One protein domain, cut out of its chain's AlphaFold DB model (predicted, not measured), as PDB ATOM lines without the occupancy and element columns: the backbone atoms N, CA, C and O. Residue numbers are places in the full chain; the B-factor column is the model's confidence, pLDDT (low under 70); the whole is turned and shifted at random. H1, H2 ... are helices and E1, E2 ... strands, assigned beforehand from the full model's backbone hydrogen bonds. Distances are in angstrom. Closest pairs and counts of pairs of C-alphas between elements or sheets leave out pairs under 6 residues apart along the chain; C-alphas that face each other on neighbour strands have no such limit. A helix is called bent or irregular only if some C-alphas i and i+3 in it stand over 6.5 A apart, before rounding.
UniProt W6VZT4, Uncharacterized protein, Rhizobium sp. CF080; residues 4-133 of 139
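AT A GLANCE: This is residues 4 to 133 of the 139 residues of an uncharacterized protein of Rhizobium sp. CF080 (UniProt W6VZT4). A twisted sheet of five strands is covered on one face by the long helix H1, which runs along the strands, while the short helix H2 is on the same face beside edge strand E5. The strands follow each other as one antiparallel meander in the order E1, E2, E3, E4, E5, and near the end of the printed part residues 131 to 132 add a short pairing to E5. The printed part has 130 residues, with five named strands followed by two named helices; the class is mixed, helices and strands, and under half of the residues are in named elements. The whole is compact and rounded, with a radius of gyration of the C-alphas of 14.5 A and spans of 42 by 32 by 24 A.

HOW THE PARTS SIT: E1, residues 4 to 6, and E2, residues 17 to 23, form an antiparallel hairpin, with N 6 and O 19 at 2.8 A. E2 and E3, residues 33 to 40, form the next hairpin, with N 20 and O 36 at 2.9 A. E3 and E4, residues 60 to 66, make a hairpin too, with N 37 and O 63 at 2.8 A. E4 and E5, residues 85 to 89, form the last hairpin, with N 62 and O 87 at 2.8 A. These five strands make a meander, each strand the antiparallel neighbour of the one before. Residues 87 to 88 of E5 also pair antiparallel with residues 131 to 132. H1, residues 94 to 109, is on the sheet at a height of 8.2 A, over E3 and only just over E2, where 3 of its C-alphas fall. It runs along the strands, at 12 degrees to E3 on the local plane. The closest C-alphas of E2 and H1 are those of Val 22 and Leu 105, 7.1 A apart. H2, residues 117 to 124, is on the same face, over none of the strands; its closest C-alpha pair with E5 is Thr 117 and His 85, at 7.0 A. The two helices on one face of the sheet make two layers. H1 and H2 are apart. In H1 every O i to N i+4 pair is within hydrogen-bond range; in H2 1 of 4 is, beside 3 of 5 O i to N i+3 pairs.

IN THESE COORDINATES: E1 begins at C-alpha 4, (-56.577, -4.333, 19.014), and measures 6.2 A. E2 measures 20.3 A, E3 23.8 A, E4 20.5 A and E5 12.8 A. H1 measures 22.2 A from C-alpha 94, (-44.805, 9.396, 22.288). H2 measures 11.3 A, ends at C-alpha 124, (-33.075, -5.994, 15.015), and is irregular: C-alphas 118 and 121 are 8.2 A apart.

THE WHOLE: The C-alphas farthest apart, those of Pro 29 and Pro 46, are 43.7 A apart. The printed part has no cut. The links E3 to E4, 19 residues, and E4 to E5, 18 residues, are long. Mean pLDDT of the printed part is 91.5; residues 7 to 13 are under 70.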
ATOM      1  N   ARG A   4     -55.751  -5.295  18.286       86.00
ATOM      2  CA  ARG A   4     -56.577  -4.333  19.014       86.00
ATOM      3  C   ARG A   4     -55.744  -3.645  20.081       86.00
ATOM      4  O   ARG A   4     -54.951  -4.295  20.766       86.00
ATOM      5  N   GLU A   5     -55.938  -2.340  20.223       79.44
ATOM      6  CA  GLU A   5     -55.420  -1.617  21.379       79.44
ATOM      7  C   GLU A   5     -56.101  -2.149  22.639       79.44
ATOM      8  O   GLU A   5     -57.315  -2.374  22.684       79.44
ATOM      9  N   HIS A   6     -55.286  -2.404  23.648       75.31
ATOM     10  CA  HIS A   6     -55.702  -2.884  24.940       75.31
ATOM     11  C   HIS A   6     -55.480  -1.776  25.961       75.31
ATOM     12  O   HIS A   6     -54.348  -1.391  26.237       75.31
ATOM     13  N   ILE A   7     -56.568  -1.259  26.525       63.94
ATOM     14  CA  ILE A   7     -56.488  -0.258  27.589       63.94
ATOM     15  C   ILE A   7     -56.140  -1.009  28.883       63.94
ATOM     16  O   ILE A   7     -56.919  -1.878  29.290       63.94
ATOM     17  N   PRO A   8     -54.998  -0.720  29.537       57.69
ATOM     18  CA  PRO A   8     -54.662  -1.352  30.803       57.69
ATOM     19  C   PRO A   8     -55.756  -1.088  31.844       57.69
ATOM     20  O   PRO A   8     -56.305   0.008  31.922       57.69
ATOM     21  N   ALA A   9     -56.036  -2.074  32.697       48.50
ATOM     22  CA  ALA A   9     -56.992  -1.916  33.797       48.50
ATOM     23  C   ALA A   9     -56.485  -0.982  34.920       48.50
ATOM     24  O   ALA A   9     -57.249  -0.617  35.814       48.50
ATOM     25  N   ALA A  10     -55.197  -0.620  34.908       53.56
ATOM     26  CA  ALA A  10     -54.583   0.240  35.914       53.56
ATOM     27  C   ALA A  10     -54.808   1.732  35.596       53.56
ATOM     28  O   ALA A  10     -54.774   2.117  34.427       53.56
ATOM     29  N   PRO A  11     -55.015   2.590  36.616       52.56
ATOM     30  CA  PRO A  11     -55.148   4.028  36.408       52.56
ATOM     31  C   PRO A  11     -53.886   4.591  35.747       52.56
ATOM     32  O   PRO A  11     -52.776   4.175  36.080       52.56
ATOM     33  N   ALA A  12     -54.065   5.547  34.830       58.94
ATOM     34  CA  ALA A  12     -52.963   6.222  34.159       58.94
ATOM     35  C   ALA A  12     -51.989   6.785  35.204       58.94
ATOM     36  O   ALA A  12     -52.338   7.669  35.986       58.94
ATOM     37  N   THR A  13     -50.763   6.266  35.220       62.84
ATOM     38  CA  THR A  13     -49.687   6.684  36.128       62.84
ATOM     39  C   THR A  13     -49.122   8.061  35.773       62.84
ATOM     40  O   THR A  13     -48.193   8.518  36.425       62.84
ATOM     41  N   GLY A  14     -49.679   8.735  34.762       75.06
ATOM     42  CA  GLY A  14     -49.201  10.004  34.215       75.06
ATOM     43  C   GLY A  14     -48.157   9.833  33.108       75.06
ATOM     44  O   GLY A  14     -48.091  10.688  32.234       75.06
ATOM     45  N   ALA A  15     -47.413   8.723  33.100       83.44
ATOM     46  CA  ALA A  15     -46.492   8.379  32.018       83.44
ATOM     47  C   ALA A  15     -47.229   7.724  30.842       83.44
ATOM     48  O   ALA A  15     -48.141   6.906  31.038       83.44
ATOM     49  N   PHE A  16     -46.801   8.062  29.627       87.31
ATOM     50  CA  PHE A  16     -47.316   7.448  28.413       87.31
ATOM     51  C   PHE A  16     -47.022   5.945  28.401       87.31
ATOM     52  O   PHE A  16     -45.904   5.485  28.643       87.31
ATOM     53  N   ASN A  17     -48.064   5.164  28.136       91.38
ATOM     54  CA  ASN A  17     -47.937   3.748  27.857       91.38
ATOM     55  C   ASN A  17     -49.068   3.296  26.941       91.38
ATOM     56  O   ASN A  17     -50.183   3.824  26.983       91.38
ATOM     57  N   LYS A  18     -48.770   2.285  26.132       93.06
ATOM     58  CA  LYS A  18     -49.730   1.635  25.249       93.06
ATOM     59  C   LYS A  18     -49.547   0.132  25.316       93.06
ATOM     60  O   LYS A  18     -48.446  -0.375  25.522       93.06
ATOM     61  N   THR A  19     -50.649  -0.587  25.165       93.50
ATOM     62  CA  THR A  19     -50.645  -2.046  25.083       93.50
ATOM     63  C   THR A  19     -51.484  -2.467  23.891       93.50
ATOM     64  O   THR A  19     -52.564  -1.928  23.670       93.50
ATOM     65  N   TRP A  20     -51.020  -3.454  23.138       95.00
ATOM     66  CA  TRP A  20     -51.786  -4.074  22.063       95.00
ATOM     67  C   TRP A  20     -51.793  -5.579  22.221       95.00
ATOM     68  O   TRP A  20     -50.829  -6.173  22.700       95.00
ATOM     69  N   ILE A  21     -52.882  -6.189  21.775       95.06
ATOM     70  CA  ILE A  21     -52.960  -7.627  21.555       95.06
ATOM     71  C   ILE A  21     -53.010  -7.837  20.050       95.06
ATOM     72  O   ILE A  21     -53.834  -7.216  19.373       95.06
ATOM     73  N   VAL A  22     -52.138  -8.700  19.541       94.75
ATOM     74  CA  VAL A  22     -52.079  -9.070  18.127       94.75
ATOM     75  C   VAL A  22     -52.226 -10.576  17.975       94.75
ATOM     76  O   VAL A  22     -51.538 -11.353  18.637       94.75
ATOM     77  N   GLU A  23     -53.130 -10.975  17.091       94.81
ATOM     78  CA  GLU A  23     -53.307 -12.358  16.671       94.81
ATOM     79  C   GLU A  23     -52.446 -12.615  15.426       94.81
ATOM     80  O   GLU A  23     -52.549 -11.937  14.400       94.81
ATOM     81  N   ALA A  24     -51.583 -13.616  15.522       95.06
ATOM     82  CA  ALA A  24     -50.676 -14.087  14.493       95.06
ATOM     83  C   ALA A  24     -50.600 -15.625  14.528       95.06
ATOM     84  O   ALA A  24     -49.530 -16.202  14.703       95.06
ATOM     85  N   ALA A  25     -51.738 -16.300  14.310       93.25
ATOM     86  CA  ALA A  25     -51.834 -17.770  14.245       93.25
ATOM     87  C   ALA A  25     -50.918 -18.420  13.189       93.25
ATOM     88  O   ALA A  25     -50.663 -19.619  13.214       93.25
ATOM     89  N   TRP A  26     -50.423 -17.622  12.243       94.25
ATOM     90  CA  TRP A  26     -49.470 -18.041  11.223       94.25
ATOM     91  C   TRP A  26     -48.019 -18.102  11.732       94.25
ATOM     92  O   TRP A  26     -47.177 -18.696  11.062       94.25
ATOM     93  N   ALA A  27     -47.709 -17.474  12.871       94.12
ATOM     94  CA  ALA A  27     -46.337 -17.250  13.324       94.12
ATOM     95  C   ALA A  27     -45.747 -18.418  14.126       94.12
ATOM     96  O   ALA A  27     -44.541 -18.639  14.052       94.12
ATOM     97  N   HIS A  28     -46.565 -19.165  14.878       95.00
ATOM     98  CA  HIS A  28     -46.092 -20.266  15.719       95.00
ATOM     99  C   HIS A  28     -47.166 -21.366  15.880       95.00
ATOM    100  O   HIS A  28     -48.353 -21.050  15.937       95.00
ATOM    101  N   PRO A  29     -46.802 -22.665  15.961       92.88
ATOM    102  CA  PRO A  29     -47.781 -23.757  16.062       92.88
ATOM    103  C   PRO A  29     -48.425 -23.937  17.447       92.88
ATOM    104  O   PRO A  29     -49.430 -24.636  17.546       92.88
ATOM    105  N   LEU A  30     -47.834 -23.388  18.516       94.25
ATOM    106  CA  LEU A  30     -48.301 -23.606  19.899       94.25
ATOM    107  C   LEU A  30     -49.070 -22.430  20.504       94.25
ATOM    108  O   LEU A  30     -49.810 -22.638  21.457       94.25
ATOM    109  N   TRP A  31     -48.892 -21.218  19.989       93.94
ATOM    110  CA  TRP A  31     -49.589 -20.019  20.448       93.94
ATOM    111  C   TRP A  31     -49.829 -19.115  19.246       93.94
ATOM    112  O   TRP A  31     -49.045 -19.098  18.298       93.94
ATOM    113  N   ASP A  32     -50.914 -18.361  19.291       94.06
ATOM    114  CA  ASP A  32     -51.372 -17.523  18.188       94.06
ATOM    115  C   ASP A  32     -51.538 -16.057  18.582       94.06
ATOM    116  O   ASP A  32     -51.711 -15.218  17.706       94.06
ATOM    117  N   CYS A  33     -51.447 -15.724  19.868       95.38
ATOM    118  CA  CYS A  33     -51.644 -14.372  20.368       95.38
ATOM    119  C   CYS A  33     -50.382 -13.836  21.038       95.38
ATOM    120  O   CYS A  33     -49.660 -14.561  21.721       95.38
ATOM    121  N   TYR A  34     -50.156 -12.536  20.879       96.44
ATOM    122  CA  TYR A  34     -49.042 -11.820  21.485       96.44
ATOM    123  C   TYR A  34     -49.543 -10.530  22.123       96.44
ATOM    124  O   TYR A  34     -50.490  -9.907  21.636       96.44
ATOM    125  N   VAL A  35     -48.878 -10.111  23.195       95.94
ATOM    126  CA  VAL A  35     -49.046  -8.786  23.789       95.94
ATOM    127  C   VAL A  35     -47.812  -7.941  23.511       95.94
ATOM    128  O   VAL A  35     -46.677  -8.406  23.635       95.94
ATOM    129  N   VAL A  36     -48.055  -6.695  23.124       96.69
ATOM    130  CA  VAL A  36     -47.035  -5.697  22.826       96.69
ATOM    131  C   VAL A  36     -47.214  -4.535  23.786       96.69
ATOM    132  O   VAL A  36     -48.289  -3.943  23.835       96.69
ATOM    133  N   PHE A  37     -46.168  -4.213  24.536       95.31
ATOM    134  CA  PHE A  37     -46.129  -3.089  25.463       95.31
ATOM    135  C   PHE A  37     -45.199  -2.009  24.938       95.31
ATOM    136  O   PHE A  37     -44.077  -2.317  24.544       95.31
ATOM    137  N   LEU A  38     -45.645  -0.758  24.989       96.44
ATOM    138  CA  LEU A  38     -44.825   0.422  24.751       96.44
ATOM    139  C   LEU A  38     -44.861   1.306  25.995       96.44
ATOM    140  O   LEU A  38     -45.943   1.650  26.474       96.44
ATOM    141  N   TYR A  39     -43.686   1.680  26.486       94.81
ATOM    142  CA  TYR A  39     -43.513   2.534  27.653       94.81
ATOM    143  C   TYR A  39     -42.655   3.748  27.313       94.81
ATOM    144  O   TYR A  39     -41.645   3.614  26.617       94.81
ATOM    145  N   ASP A  40     -43.027   4.907  27.851       94.19
ATOM    146  CA  ASP A  40     -42.131   6.053  27.968       94.19
ATOM    147  C   ASP A  40     -41.106   5.824  29.094       94.19
ATOM    148  O   ASP A  40     -41.423   5.299  30.165       94.19
ATOM    149  N   LEU A  41     -39.856   6.209  28.834       94.88
ATOM    150  CA  LEU A  41     -38.730   6.115  29.765       94.88
ATOM    151  C   LEU A  41     -38.277   7.481  30.300       94.88
ATOM    152  O   LEU A  41     -37.308   7.546  31.061       94.88
ATOM    153  N   THR A  42     -38.916   8.569  29.870       93.19
ATOM    154  CA  THR A  42     -38.474   9.947  30.116       93.19
ATOM    155  C   THR A  42     -39.299  10.675  31.172       93.19
ATOM    156  O   THR A  42     -38.767  11.569  31.834       93.19
ATOM    157  N   THR A  43     -40.561  10.289  31.380       90.94
ATOM    158  CA  THR A  43     -41.408  10.868  32.426       90.94
ATOM    159  C   THR A  43     -40.899  10.475  33.810       90.94
ATOM    160  O   THR A  43     -40.934   9.310  34.205       90.94
ATOM    161  N   ASP A  44     -40.483  11.476  34.586       87.69
ATOM    162  CA  ASP A  44     -40.180  11.303  36.004       87.69
ATOM    163  C   ASP A  44     -41.483  11.184  36.806       87.69
ATOM    164  O   ASP A  44     -42.310  12.100  36.831       87.69
ATOM    165  N   LEU A  45     -41.673  10.036  37.454       86.25
ATOM    166  CA  LEU A  45     -42.839   9.757  38.284       86.25
ATOM    167  C   LEU A  45     -42.448   9.869  39.763       86.25
ATOM    168  O   LEU A  45     -41.719   9.007  40.265       86.25
ATOM    169  N   PRO A  46     -42.949  10.882  40.502       85.62
ATOM    170  CA  PRO A  46     -42.573  11.099  41.892       85.62
ATOM    171  C   PRO A  46     -42.767   9.851  42.758       85.62
ATOM    172  O   PRO A  46     -43.866   9.305  42.860       85.62
ATOM    173  N   GLY A  47     -41.692   9.417  43.418       85.12
ATOM    174  CA  GLY A  47     -41.709   8.243  44.294       85.12
ATOM    175  C   GLY A  47     -41.593   6.897  43.574       85.12
ATOM    176  O   GLY A  47     -41.636   5.867  44.245       85.12
ATOM    177  N   GLN A  48     -41.416   6.882  42.249       83.56
ATOM    178  CA  GLN A  48     -41.048   5.684  41.500       83.56
ATOM    179  C   GLN A  48     -39.552   5.670  41.189       83.56
ATOM    180  O   GLN A  48     -38.891   6.704  41.112       83.56
ATOM    181  N   GLN A  49     -38.999   4.468  41.041       87.19
ATOM    182  CA  GLN A  49     -37.629   4.313  40.577       87.19
ATOM    183  C   GLN A  49     -37.554   4.696  39.095       87.19
ATOM    184  O   GLN A  49     -38.372   4.234  38.301       87.19
ATOM    185  N   ALA A  50     -36.548   5.494  38.729       87.81
ATOM    186  CA  ALA A  50     -36.292   5.829  37.334       87.81
ATOM    187  C   ALA A  50     -36.072   4.555  36.487       87.81
ATOM    188  O   ALA A  50     -35.430   3.607  36.968       87.81
ATOM    189  N   PRO A  51     -36.555   4.523  35.233       90.94
ATOM    190  CA  PRO A  51     -36.324   3.398  34.338       90.94
ATOM    191  C   PRO A  51     -34.831   3.107  34.149       90.94
ATOM    192  O   PRO A  51     -33.992   4.009  34.102       90.94
ATOM    193  N   THR A  52     -34.477   1.827  34.034       92.62
ATOM    194  CA  THR A  52     -33.089   1.433  33.752       92.62
ATOM    195  C   THR A  52     -32.799   1.637  32.274       92.62
ATOM    196  O   THR A  52     -33.341   0.916  31.444       92.62
ATOM    197  N   LEU A  53     -31.915   2.576  31.938       95.00
ATOM    198  CA  LEU A  53     -31.473   2.789  30.560       95.00
ATOM    199  C   LEU A  53     -30.240   1.928  30.256       95.00
ATOM    200  O   LEU A  53     -29.208   2.052  30.915       95.00
ATOM    201  N   TYR A  54     -30.321   1.082  29.229       93.25
ATOM    202  CA  TYR A  54     -29.199   0.244  28.773       93.25
ATOM    203  C   TYR A  54     -28.267   0.970  27.796       93.25
ATOM    204  O   TYR A  54     -27.177   0.488  27.481       93.25
ATOM    205  N   LYS A  55     -28.686   2.145  27.322       93.75
ATOM    206  CA  LYS A  55     -27.898   3.074  26.514       93.75
ATOM    207  C   LYS A  55     -28.360   4.498  26.805       93.75
ATOM    208  O   LYS A  55     -29.544   4.738  27.025       93.75
ATOM    209  N   GLU A  56     -27.433   5.449  26.803       93.62
ATOM    210  CA  GLU A  56     -27.763   6.848  27.076       93.62
ATOM    211  C   GLU A  56     -28.731   7.427  26.027       93.62
ATOM    212  O   GLU A  56     -28.574   7.236  24.812       93.62
ATOM    213  N   GLY A  57     -29.734   8.157  26.519       93.38
ATOM    214  CA  GLY A  57     -30.708   8.879  25.704       93.38
ATOM    215  C   GLY A  57     -31.774   8.010  25.036       93.38
ATOM    216  O   GLY A  57     -32.354   8.466  24.055       93.38
ATOM    217  N   MET A  58     -32.001   6.772  25.492       97.06
ATOM    218  CA  MET A  58     -33.196   6.009  25.100       97.06
ATOM    219  C   MET A  58     -34.445   6.682  25.672       97.06
ATOM    220  O   MET A  58     -34.418   7.125  26.819       97.06
ATOM    221  N   THR A  59     -35.514   6.761  24.877       96.94
ATOM    222  CA  THR A  59     -36.748   7.455  25.280       96.94
ATOM    223  C   THR A  59     -37.926   6.515  25.462       96.94
ATOM    224  O   THR A  59     -38.800   6.816  26.260       96.94
ATOM    225  N   HIS A  60     -37.935   5.366  24.783       97.75
ATOM    226  CA  HIS A  60     -39.042   4.416  24.836       97.75
ATOM    227  C   HIS A  60     -38.556   2.976  24.954       97.75
ATOM    228  O   HIS A  60     -37.464   2.637  24.486       97.75
ATOM    229  N   GLU A  61     -39.394   2.124  25.536       97.50
ATOM    230  CA  GLU A  61     -39.188   0.680  25.632       97.50
ATOM    231  C   GLU A  61     -40.354  -0.082  25.004       97.50
ATOM    232  O   GLU A  61     -41.516   0.180  25.306       97.50
ATOM    233  N   LEU A  62     -40.027  -1.041  24.140       97.75
ATOM    234  CA  LEU A  62     -40.953  -1.995  23.545       97.75
ATOM    235  C   LEU A  62     -40.681  -3.384  24.116       97.75
ATOM    236  O   LEU A  62     -39.541  -3.849  24.069       97.75
ATOM    237  N   LEU A  63     -41.728  -4.082  24.550       96.88
ATOM    238  CA  LEU A  63     -41.671  -5.500  24.902       96.88
ATOM    239  C   LEU A  63     -42.752  -6.277  24.153       96.88
ATOM    240  O   LEU A  63     -43.891  -5.826  24.053       96.88
ATOM    241  N   VAL A  64     -42.407  -7.466  23.669       97.19
ATOM    242  CA  VAL A  64     -43.327  -8.381  22.986       97.19
ATOM    243  C   VAL A  64     -43.277  -9.728  23.680       97.19
ATOM    244  O   VAL A  64     -42.200 -10.305  23.828       97.19
ATOM    245  N   PHE A  65     -44.436 -10.251  24.058       97.00
ATOM    246  CA  PHE A  65     -44.566 -11.573  24.660       97.00
ATOM    247  C   PHE A  65     -45.620 -12.386  23.925       97.00
ATOM    248  O   PHE A  65     -46.685 -11.864  23.593       97.00
ATOM    249  N   ALA A  66     -45.363 -13.674  23.739       97.19
ATOM    250  CA  ALA A  66     -46.408 -14.642  23.454       97.19
ATOM    251  C   ALA A  66     -47.379 -14.731  24.641       97.19
ATOM    252  O   ALA A  66     -46.978 -14.628  25.805       97.19
ATOM    253  N   LEU A  67     -48.665 -14.913  24.356       96.44
ATOM    254  CA  LEU A  67     -49.684 -15.184  25.366       96.44
ATOM    255  C   LEU A  67     -49.841 -16.688  25.578       96.44
ATOM    256  O   LEU A  67     -49.674 -17.481  24.654       96.44
ATOM    257  N   ASP A  68     -50.151 -17.073  26.813       95.75
ATOM    258  CA  ASP A  68     -50.399 -18.462  27.171       95.75
ATOM    259  C   ASP A  68     -51.769 -18.907  26.624       95.75
ATOM    260  O   ASP A  68     -52.797 -18.415  27.099       95.75
ATOM    261  N   PRO A  69     -51.818 -19.854  25.667       94.69
ATOM    262  CA  PRO A  69     -53.069 -20.324  25.073       94.69
ATOM    263  C   PRO A  69     -53.974 -21.071  26.068       94.69
ATOM    264  O   PRO A  69     -55.147 -21.298  25.775       94.69
ATOM    265  N   ALA A  70     -53.463 -21.471  27.240       95.62
ATOM    266  CA  ALA A  70     -54.267 -22.086  28.297       95.62
ATOM    267  C   ALA A  70     -55.151 -21.075  29.054       95.62
ATOM    268  O   ALA A  70     -55.983 -21.483  29.869       95.62
ATOM    269  N   HIS A  71     -54.988 -19.778  28.793       93.00
ATOM    270  CA  HIS A  71     -55.691 -18.695  29.470       93.00
ATOM    271  C   HIS A  71     -56.449 -17.809  28.466       93.00
ATOM    272  O   HIS A  71     -56.044 -17.681  27.311       93.00
ATOM    273  N   PRO A  72     -57.564 -17.180  28.879       89.62
ATOM    274  CA  PRO A  72     -58.293 -16.262  28.014       89.62
ATOM    275  C   PRO A  72     -57.464 -15.012  27.700       89.62
ATOM    276  O   PRO A  72     -56.716 -14.500  28.534       89.62
ATOM    277  N   VAL A  73     -57.671 -14.465  26.502       89.12
ATOM    278  CA  VAL A  73     -57.054 -13.214  26.039       89.12
ATOM    279  C   VAL A  73     -57.858 -12.012  26.563       89.12
ATOM    280  O   VAL A  73     -58.396 -11.194  25.811       89.12
ATOM    281  N   GLU A  74     -57.979 -11.934  27.887       83.50
ATOM    282  CA  GLU A  74     -58.706 -10.906  28.640       83.50
ATOM    283  C   GLU A  74     -57.867 -10.430  29.840       83.50
ATOM    284  O   GLU A  74     -56.984 -11.159  30.287       83.50
ATOM    285  N   PRO A  75     -58.093  -9.214  30.374       77.62
ATOM    286  CA  PRO A  75     -57.378  -8.748  31.557       77.62
ATOM    287  C   PRO A  75     -57.652  -9.627  32.791       77.62
ATOM    288  O   PRO A  75     -58.818  -9.883  33.098       77.62
ATOM    289  N   PRO A  76     -56.623  -9.969  33.585       83.12
ATOM    290  CA  PRO A  76     -55.198  -9.791  33.302       83.12
ATOM    291  C   PRO A  76     -54.699 -10.806  32.262       83.12
ATOM    292  O   PRO A  76     -54.943 -12.001  32.392       83.12
ATOM    293  N   VAL A  77     -53.949 -10.343  31.256       87.75
ATOM    294  CA  VAL A  77     -53.386 -11.246  30.241       87.75
ATOM    295  C   VAL A  77     -52.268 -12.107  30.831       87.75
ATOM    296  O   VAL A  77     -51.394 -11.612  31.548       87.75
ATOM    297  N   HIS A  78     -52.276 -13.397  30.498       93.38
ATOM    298  CA  HIS A  78     -51.253 -14.356  30.908       93.38
ATOM    299  C   HIS A  78     -50.225 -14.505  29.790       93.38
ATOM    300  O   HIS A  78     -50.547 -14.970  28.700       93.38
ATOM    301  N   ARG A  79     -48.990 -14.079  30.053       94.81
ATOM    302  CA  ARG A  79     -47.889 -14.128  29.086       94.81
ATOM    303  C   ARG A  79     -46.959 -15.304  29.352       94.81
ATOM    304  O   ARG A  79     -46.746 -15.679  30.505       94.81
ATOM    305  N   LEU A  80     -46.383 -15.840  28.286       95.44
ATOM    306  CA  LEU A  80     -45.267 -16.770  28.356       95.44
ATOM    307  C   LEU A  80     -43.975 -15.980  28.572       95.44
ATOM    308  O   LEU A  80     -43.798 -14.894  28.026       95.44
ATOM    309  N   GLU A  81     -43.083 -16.531  29.387       93.00
ATOM    310  CA  GLU A  81     -41.773 -15.953  29.680       93.00
ATOM    311  C   GLU A  81     -40.678 -16.851  29.076       93.00
ATOM    312  O   GLU A  81     -40.817 -18.080  29.110       93.00
ATOM    313  N   PRO A  82     -39.565 -16.288  28.571       92.75
ATOM    314  CA  PRO A  82     -39.231 -14.859  28.526       92.75
ATOM    315  C   PRO A  82     -39.939 -14.102  27.384       92.75
ATOM    316  O   PRO A  82     -40.577 -14.710  26.529       92.75
ATOM    317  N   ALA A  83     -39.762 -12.775  27.337       95.00
ATOM    318  CA  ALA A  83     -40.172 -11.946  26.200       95.00
ATOM    319  C   ALA A  83     -39.602 -12.464  24.868       95.00
ATOM    320  O   ALA A  83     -38.418 -12.808  24.774       95.00
ATOM    321  N   ASN A  84     -40.428 -12.439  23.822       95.56
ATOM    322  CA  ASN A  84     -40.025 -12.762  22.458       95.56
ATOM    323  C   ASN A  84     -39.084 -11.698  21.892       95.56
ATOM    324  O   ASN A  84     -38.087 -12.039  21.258       95.56
ATOM    325  N   HIS A  85     -39.402 -10.426  22.147       96.88
ATOM    326  CA  HIS A  85     -38.634  -9.261  21.705       96.88
ATOM    327  C   HIS A  85     -38.628  -8.192  22.795       96.88
ATOM    328  O   HIS A  85     -39.609  -8.028  23.520       96.88
ATOM    329  N   GLY A  86     -37.529  -7.450  22.899       96.75
ATOM    330  CA  GLY A  86     -37.400  -6.350  23.848       96.75
ATOM    331  C   GLY A  86     -36.377  -5.334  23.367       96.75
ATOM    332  O   GLY A  86     -35.243  -5.713  23.072       96.75
ATOM    333  N   TYR A  87     -36.763  -4.063  23.288       97.69
ATOM    334  CA  TYR A  87     -35.922  -2.994  22.751       97.69
ATOM    335  C   TYR A  87     -36.113  -1.699  23.527       97.69
ATOM    336  O   TYR A  87     -37.242  -1.287  23.765       97.69
ATOM    337  N   GLN A  88     -35.015  -1.008  23.826       97.88
ATOM    338  CA  GLN A  88     -35.054   0.426  24.105       97.88
ATOM    339  C   GLN A  88     -34.642   1.186  22.852       97.88
ATOM    340  O   GLN A  88     -33.671   0.806  22.194       97.88
ATOM    341  N   PHE A  89     -35.371   2.239  22.503       97.94
ATOM    342  CA  PHE A  89     -35.130   3.001  21.281       97.94
ATOM    343  C   PHE A  89     -35.387   4.495  21.473       97.94
ATOM    344  O   PHE A  89     -35.846   4.949  22.525       97.94
ATOM    345  N   LYS A  90     -35.021   5.270  20.450       97.00
ATOM    346  CA  LYS A  90     -35.239   6.713  20.416       97.00
ATOM    347  C   LYS A  90     -36.446   7.032  19.546       97.00
ATOM    348  O   LYS A  90     -36.578   6.536  18.430       97.00
ATOM    349  N   ALA A  91     -37.285   7.910  20.056       96.69
ATOM    350  CA  ALA A  91     -38.337   8.583  19.319       96.69
ATOM    351  C   ALA A  91     -38.402  10.043  19.773       96.69
ATOM    352  O   ALA A  91     -38.051  10.350  20.915       96.69
ATOM    353  N   GLU A  92     -38.815  10.924  18.863       96.12
ATOM    354  CA  GLU A  92     -38.931  12.367  19.117       96.12
ATOM    355  C   GLU A  92     -40.124  12.711  20.020       96.12
ATOM    356  O   GLU A  92     -40.097  13.732  20.702       96.12
ATOM    357  N   SER A  93     -41.147  11.853  20.035       96.31
ATOM    358  CA  SER A  93     -42.329  11.962  20.889       96.31
ATOM    359  C   SER A  93     -42.986  10.597  21.109       96.31
ATOM    360  O   SER A  93     -42.658   9.626  20.414       96.31
ATOM    361  N   ASP A  94     -43.942  10.554  22.035       96.19
ATOM    362  CA  ASP A  94     -44.805   9.396  22.288       96.19
ATOM    363  C   ASP A  94     -45.572   8.978  21.025       96.19
ATOM    364  O   ASP A  94     -45.646   7.796  20.694       96.19
ATOM    365  N   GLU A  95     -46.079   9.942  20.248       96.25
ATOM    366  CA  GLU A  95     -46.800   9.674  18.998       96.25
ATOM    367  C   GLU A  95     -45.884   9.078  17.925       96.25
ATOM    368  O   GLU A  95     -46.295   8.191  17.178       96.25
ATOM    369  N   ALA A  96     -44.629   9.534  17.845       97.62
ATOM    370  CA  ALA A  96     -43.648   8.962  16.928       97.62
ATOM    371  C   ALA A  96     -43.288   7.519  17.325       97.62
ATOM    372  O   ALA A  96     -43.130   6.655  16.457       97.62
ATOM    373  N   ALA A  97     -43.192   7.239  18.628       97.50
ATOM    374  CA  ALA A  97     -42.983   5.889  19.138       97.50
ATOM    375  C   ALA A  97     -44.193   4.985  18.863       97.50
ATOM    376  O   ALA A  97     -44.020   3.865  18.381       97.50
ATOM    377  N   GLU A  98     -45.408   5.477  19.108       97.00
ATOM    378  CA  GLU A  98     -46.652   4.765  18.821       97.00
ATOM    379  C   GLU A  98     -46.771   4.444  17.332       97.00
ATOM    380  O   GLU A  98     -46.981   3.284  16.985       97.00
ATOM    381  N   SER A  99     -46.552   5.427  16.452       97.12
ATOM    382  CA  SER A  99     -46.592   5.237  14.996       97.12
ATOM    383  C   SER A  99     -45.646   4.123  14.555       97.12
ATOM    384  O   SER A  99     -46.039   3.230  13.806       97.12
ATOM    385  N   ARG A 100     -44.413   4.121  15.074       97.62
ATOM    386  CA  ARG A 100     -43.431   3.074  14.780       97.62
ATOM    387  C   ARG A 100     -43.905   1.695  15.236       97.62
ATOM    388  O   ARG A 100     -43.710   0.725  14.513       97.62
ATOM    389  N   VAL A 101     -44.513   1.579  16.418       97.75
ATOM    390  CA  VAL A 101     -45.038   0.291  16.909       97.75
ATOM    391  C   VAL A 101     -46.250  -0.156  16.096       97.75
ATOM    392  O   VAL A 101     -46.332  -1.331  15.742       97.75
ATOM    393  N   VAL A 102     -47.148   0.757  15.725       97.38
ATOM    394  CA  VAL A 102     -48.299   0.461  14.861       97.38
ATOM    395  C   VAL A 102     -47.847  -0.094  13.510       97.38
ATOM    396  O   VAL A 102     -48.379  -1.115  13.084       97.38
ATOM    397  N   GLU A 103     -46.807   0.466  12.888       97.44
ATOM    398  CA  GLU A 103     -46.232  -0.084  11.648       97.44
ATOM    399  C   GLU A 103     -45.744  -1.538  11.814       97.44
ATOM    400  O   GLU A 103     -45.894  -2.361  10.907       97.44
ATOM    401  N   LEU A 104     -45.189  -1.896  12.980       97.69
ATOM    402  CA  LEU A 104     -44.799  -3.281  13.280       97.69
ATOM    403  C   LEU A 104     -46.026  -4.188  13.432       97.69
ATOM    404  O   LEU A 104     -46.036  -5.295  12.894       97.69
ATOM    405  N   LEU A 105     -47.068  -3.728  14.128       97.25
ATOM    406  CA  LEU A 105     -48.326  -4.465  14.307       97.25
ATOM    407  C   LEU A 105     -49.052  -4.697  12.976       97.25
ATOM    408  O   LEU A 105     -49.596  -5.780  12.738       97.25
ATOM    409  N   GLU A 106     -49.026  -3.708  12.085       96.50
ATOM    410  CA  GLU A 106     -49.524  -3.824  10.717       96.50
ATOM    411  C   GLU A 106     -48.709  -4.842   9.916       96.50
ATOM    412  O   GLU A 106     -49.290  -5.719   9.272       96.50
ATOM    413  N   ALA A 107     -47.376  -4.806  10.013       96.75
ATOM    414  CA  ALA A 107     -46.505  -5.777   9.355       96.75
ATOM    415  C   ALA A 107     -46.737  -7.218   9.853       96.75
ATOM    416  O   ALA A 107     -46.740  -8.146   9.036       96.75
ATOM    417  N   ILE A 108     -46.980  -7.406  11.157       97.06
ATOM    418  CA  ILE A 108     -47.369  -8.697  11.754       97.06
ATOM    419  C   ILE A 108     -48.732  -9.140  11.220       97.06
ATOM    420  O   ILE A 108     -48.890 -10.267  10.752       97.06
ATOM    421  N   SER A 109     -49.715  -8.243  11.219       95.00
ATOM    422  CA  SER A 109     -51.058  -8.542  10.709       95.00
ATOM    423  C   SER A 109     -51.048  -8.916   9.226       95.00
ATOM    424  O   SER A 109     -51.856  -9.734   8.791       95.00
ATOM    425  N   ALA A 110     -50.120  -8.341   8.460       95.06
ATOM    426  CA  ALA A 110     -49.905  -8.630   7.049       95.06
ATOM    427  C   ALA A 110     -49.080  -9.906   6.785       95.06
ATOM    428  O   ALA A 110     -48.896 -10.269   5.626       95.06
ATOM    429  N   GLY A 111     -48.553 -10.580   7.815       95.06
ATOM    430  CA  GLY A 111     -47.710 -11.769   7.638       95.06
ATOM    431  C   GLY A 111     -46.279 -11.473   7.175       95.06
ATOM    432  O   GLY A 111     -45.590 -12.363   6.687       95.06
ATOM    433  N   THR A 112     -45.829 -10.218   7.283       95.81
ATOM    434  CA  THR A 112     -44.525  -9.752   6.763       95.81
ATOM    435  C   THR A 112     -43.470  -9.532   7.846       95.81
ATOM    436  O   THR A 112     -42.299  -9.323   7.531       95.81
ATOM    437  N   LEU A 113     -43.864  -9.596   9.119       96.69
ATOM    438  CA  LEU A 113     -42.982  -9.570  10.284       96.69
ATOM    439  C   LEU A 113     -43.474 -10.614  11.286       96.69
ATOM    440  O   LEU A 113     -44.600 -10.515  11.756       96.69
ATOM    441  N   SER A 114     -42.660 -11.623  11.601       96.94
ATOM    442  CA  SER A 114     -43.051 -12.638  12.589       96.94
ATOM    443  C   SER A 114     -42.732 -12.159  14.004       96.94
ATOM    444  O   SER A 114     -41.586 -11.781  14.238       96.94
ATOM    445  N   PRO A 115     -43.686 -12.181  14.954       96.50
ATOM    446  CA  PRO A 115     -43.429 -11.887  16.367       96.50
ATOM    447  C   PRO A 115     -42.684 -13.017  17.099       96.50
ATOM    448  O   PRO A 115     -42.313 -12.852  18.260       96.50
ATOM    449  N   ASP A 116     -42.435 -14.150  16.441       95.12
ATOM    450  CA  ASP A 116     -41.696 -15.266  17.023       95.12
ATOM    451  C   ASP A 116     -40.193 -14.954  17.215       95.12
ATOM    452  O   ASP A 116     -39.606 -14.131  16.503       95.12
ATOM    453  N   THR A 117     -39.558 -15.605  18.195       91.94
ATOM    454  CA  THR A 117     -38.133 -15.422  18.511       91.94
ATOM    455  C   THR A 117     -37.185 -15.872  17.406       91.94
ATOM    456  O   THR A 117     -36.071 -15.350  17.334       91.94
ATOM    457  N   ASP A 118     -37.590 -16.795  16.536       91.69
ATOM    458  CA  ASP A 118     -36.729 -17.297  15.456       91.69
ATOM    459  C   ASP A 118     -36.438 -16.222  14.393       91.69
ATOM    460  O   ASP A 118     -35.473 -16.317  13.633       91.69
ATOM    461  N   PHE A 119     -37.223 -15.141  14.378       92.44
ATOM    462  CA  PHE A 119     -37.131 -14.057  13.400       92.44
ATOM    463  C   PHE A 119     -36.475 -12.783  13.958       92.44
ATOM    464  O   PHE A 119     -36.650 -11.698  13.400       92.44
ATOM    465  N   ARG A 120     -35.672 -12.895  15.028       91.12
ATOM    466  CA  ARG A 120     -34.961 -11.765  15.671       91.12
ATOM    467  C   ARG A 120     -34.227 -10.844  14.703       91.12
ATOM    468  O   ARG A 120     -34.340  -9.632  14.828       91.12
ATOM    469  N   ALA A 121     -33.549 -11.388  13.691       92.44
ATOM    470  CA  ALA A 121     -32.822 -10.569  12.719       92.44
ATOM    471  C   ALA A 121     -33.730  -9.561  11.981       92.44
ATOM    472  O   ALA A 121     -33.301  -8.452  11.659       92.44
ATOM    473  N   MET A 122     -34.999  -9.920  11.739       94.50
ATOM    474  CA  MET A 122     -35.975  -9.000  11.150       94.50
ATOM    475  C   MET A 122     -36.306  -7.860  12.109       94.50
ATOM    476  O   MET A 122     -36.402  -6.721  11.663       94.50
ATOM    477  N   TRP A 123     -36.430  -8.144  13.406       95.69
ATOM    478  CA  TRP A 123     -36.696  -7.145  14.440       95.69
ATOM    479  C   TRP A 123     -35.503  -6.231  14.689       95.69
ATOM    480  O   TRP A 123     -35.667  -5.015  14.675       95.69
ATOM    481  N   ASP A 124     -34.295  -6.781  14.805       94.00
ATOM    482  CA  ASP A 124     -33.075  -5.994  15.015       94.00
ATOM    483  C   ASP A 124     -32.877  -4.959  13.897       94.00
ATOM    484  O   ASP A 124     -32.514  -3.811  14.157       94.00
ATOM    485  N   SER A 125     -33.219  -5.316  12.652       94.19
ATOM    486  CA  SER A 125     -33.181  -4.388  11.513       94.19
ATOM    487  C   SER A 125     -34.147  -3.202  11.643       94.19
ATOM    488  O   SER A 125     -33.936  -2.164  11.016       94.19
ATOM    489  N   ARG A 126     -35.198  -3.331  12.462       94.81
ATOM    490  CA  ARG A 126     -36.161  -2.261  12.745       94.81
ATOM    491  C   ARG A 126     -35.731  -1.370  13.892       94.81
ATOM    492  O   ARG A 126     -36.355  -0.330  14.036       94.81
ATOM    493  N   PHE A 127     -34.703  -1.727  14.665       94.75
ATOM    494  CA  PHE A 127     -34.244  -1.008  15.864       94.75
ATOM    495  C   PHE A 127     -32.743  -0.693  15.838       94.75
ATOM    496  O   PHE A 127     -32.059  -0.754  16.857       94.75
ATOM    497  N   VAL A 128     -32.221  -0.307  14.670       92.81
ATOM    498  CA  VAL A 128     -30.797   0.038  14.469       92.81
ATOM    499  C   VAL A 128     -30.308   1.220  15.322       92.81
ATOM    500  O   VAL A 128     -29.117   1.354  15.597       92.81
ATOM    501  N   ASP A 129     -31.223   2.086  15.741       92.25
ATOM    502  CA  ASP A 129     -31.023   3.237  16.624       92.25
ATOM    503  C   ASP A 129     -31.126   2.884  18.120       92.25
ATOM    504  O   ASP A 129     -30.728   3.684  18.976       92.25
ATOM    505  N   GLY A 130     -31.634   1.692  18.432       93.31
ATOM    506  CA  GLY A 130     -31.912   1.221  19.781       93.31
ATOM    507  C   GLY A 130     -30.848   0.295  20.368       93.31
ATOM    508  O   GLY A 130     -29.693   0.235  19.932       93.31
ATOM    509  N   VAL A 131     -31.256  -0.414  21.413       94.69
ATOM    510  CA  VAL A 131     -30.525  -1.507  22.053       94.69
ATOM    511  C   VAL A 131     -31.501  -2.639  22.357       94.69
ATOM    512  O   VAL A 131     -32.587  -2.411  22.890       94.69
ATOM    513  N   THR A 132     -31.116  -3.863  22.003       94.50
ATOM    514  CA  THR A 132     -31.883  -5.060  22.361       94.50
ATOM    515  C   THR A 132     -31.721  -5.369  23.849       94.50
ATOM    516  O   THR A 132     -30.617  -5.318  24.397       94.50
ATOM    517  N   LEU A 133     -32.833  -5.676  24.510       92.19
ATOM    518  CA  LEU A 133     -32.897  -6.057  25.923       92.19
ATOM    519  C   LEU A 133     -32.731  -7.562  26.122       92.19
ATOM    520  O   LEU A 133     -32.453  -8.030  27.229       92.19
TER     521      LEU A 133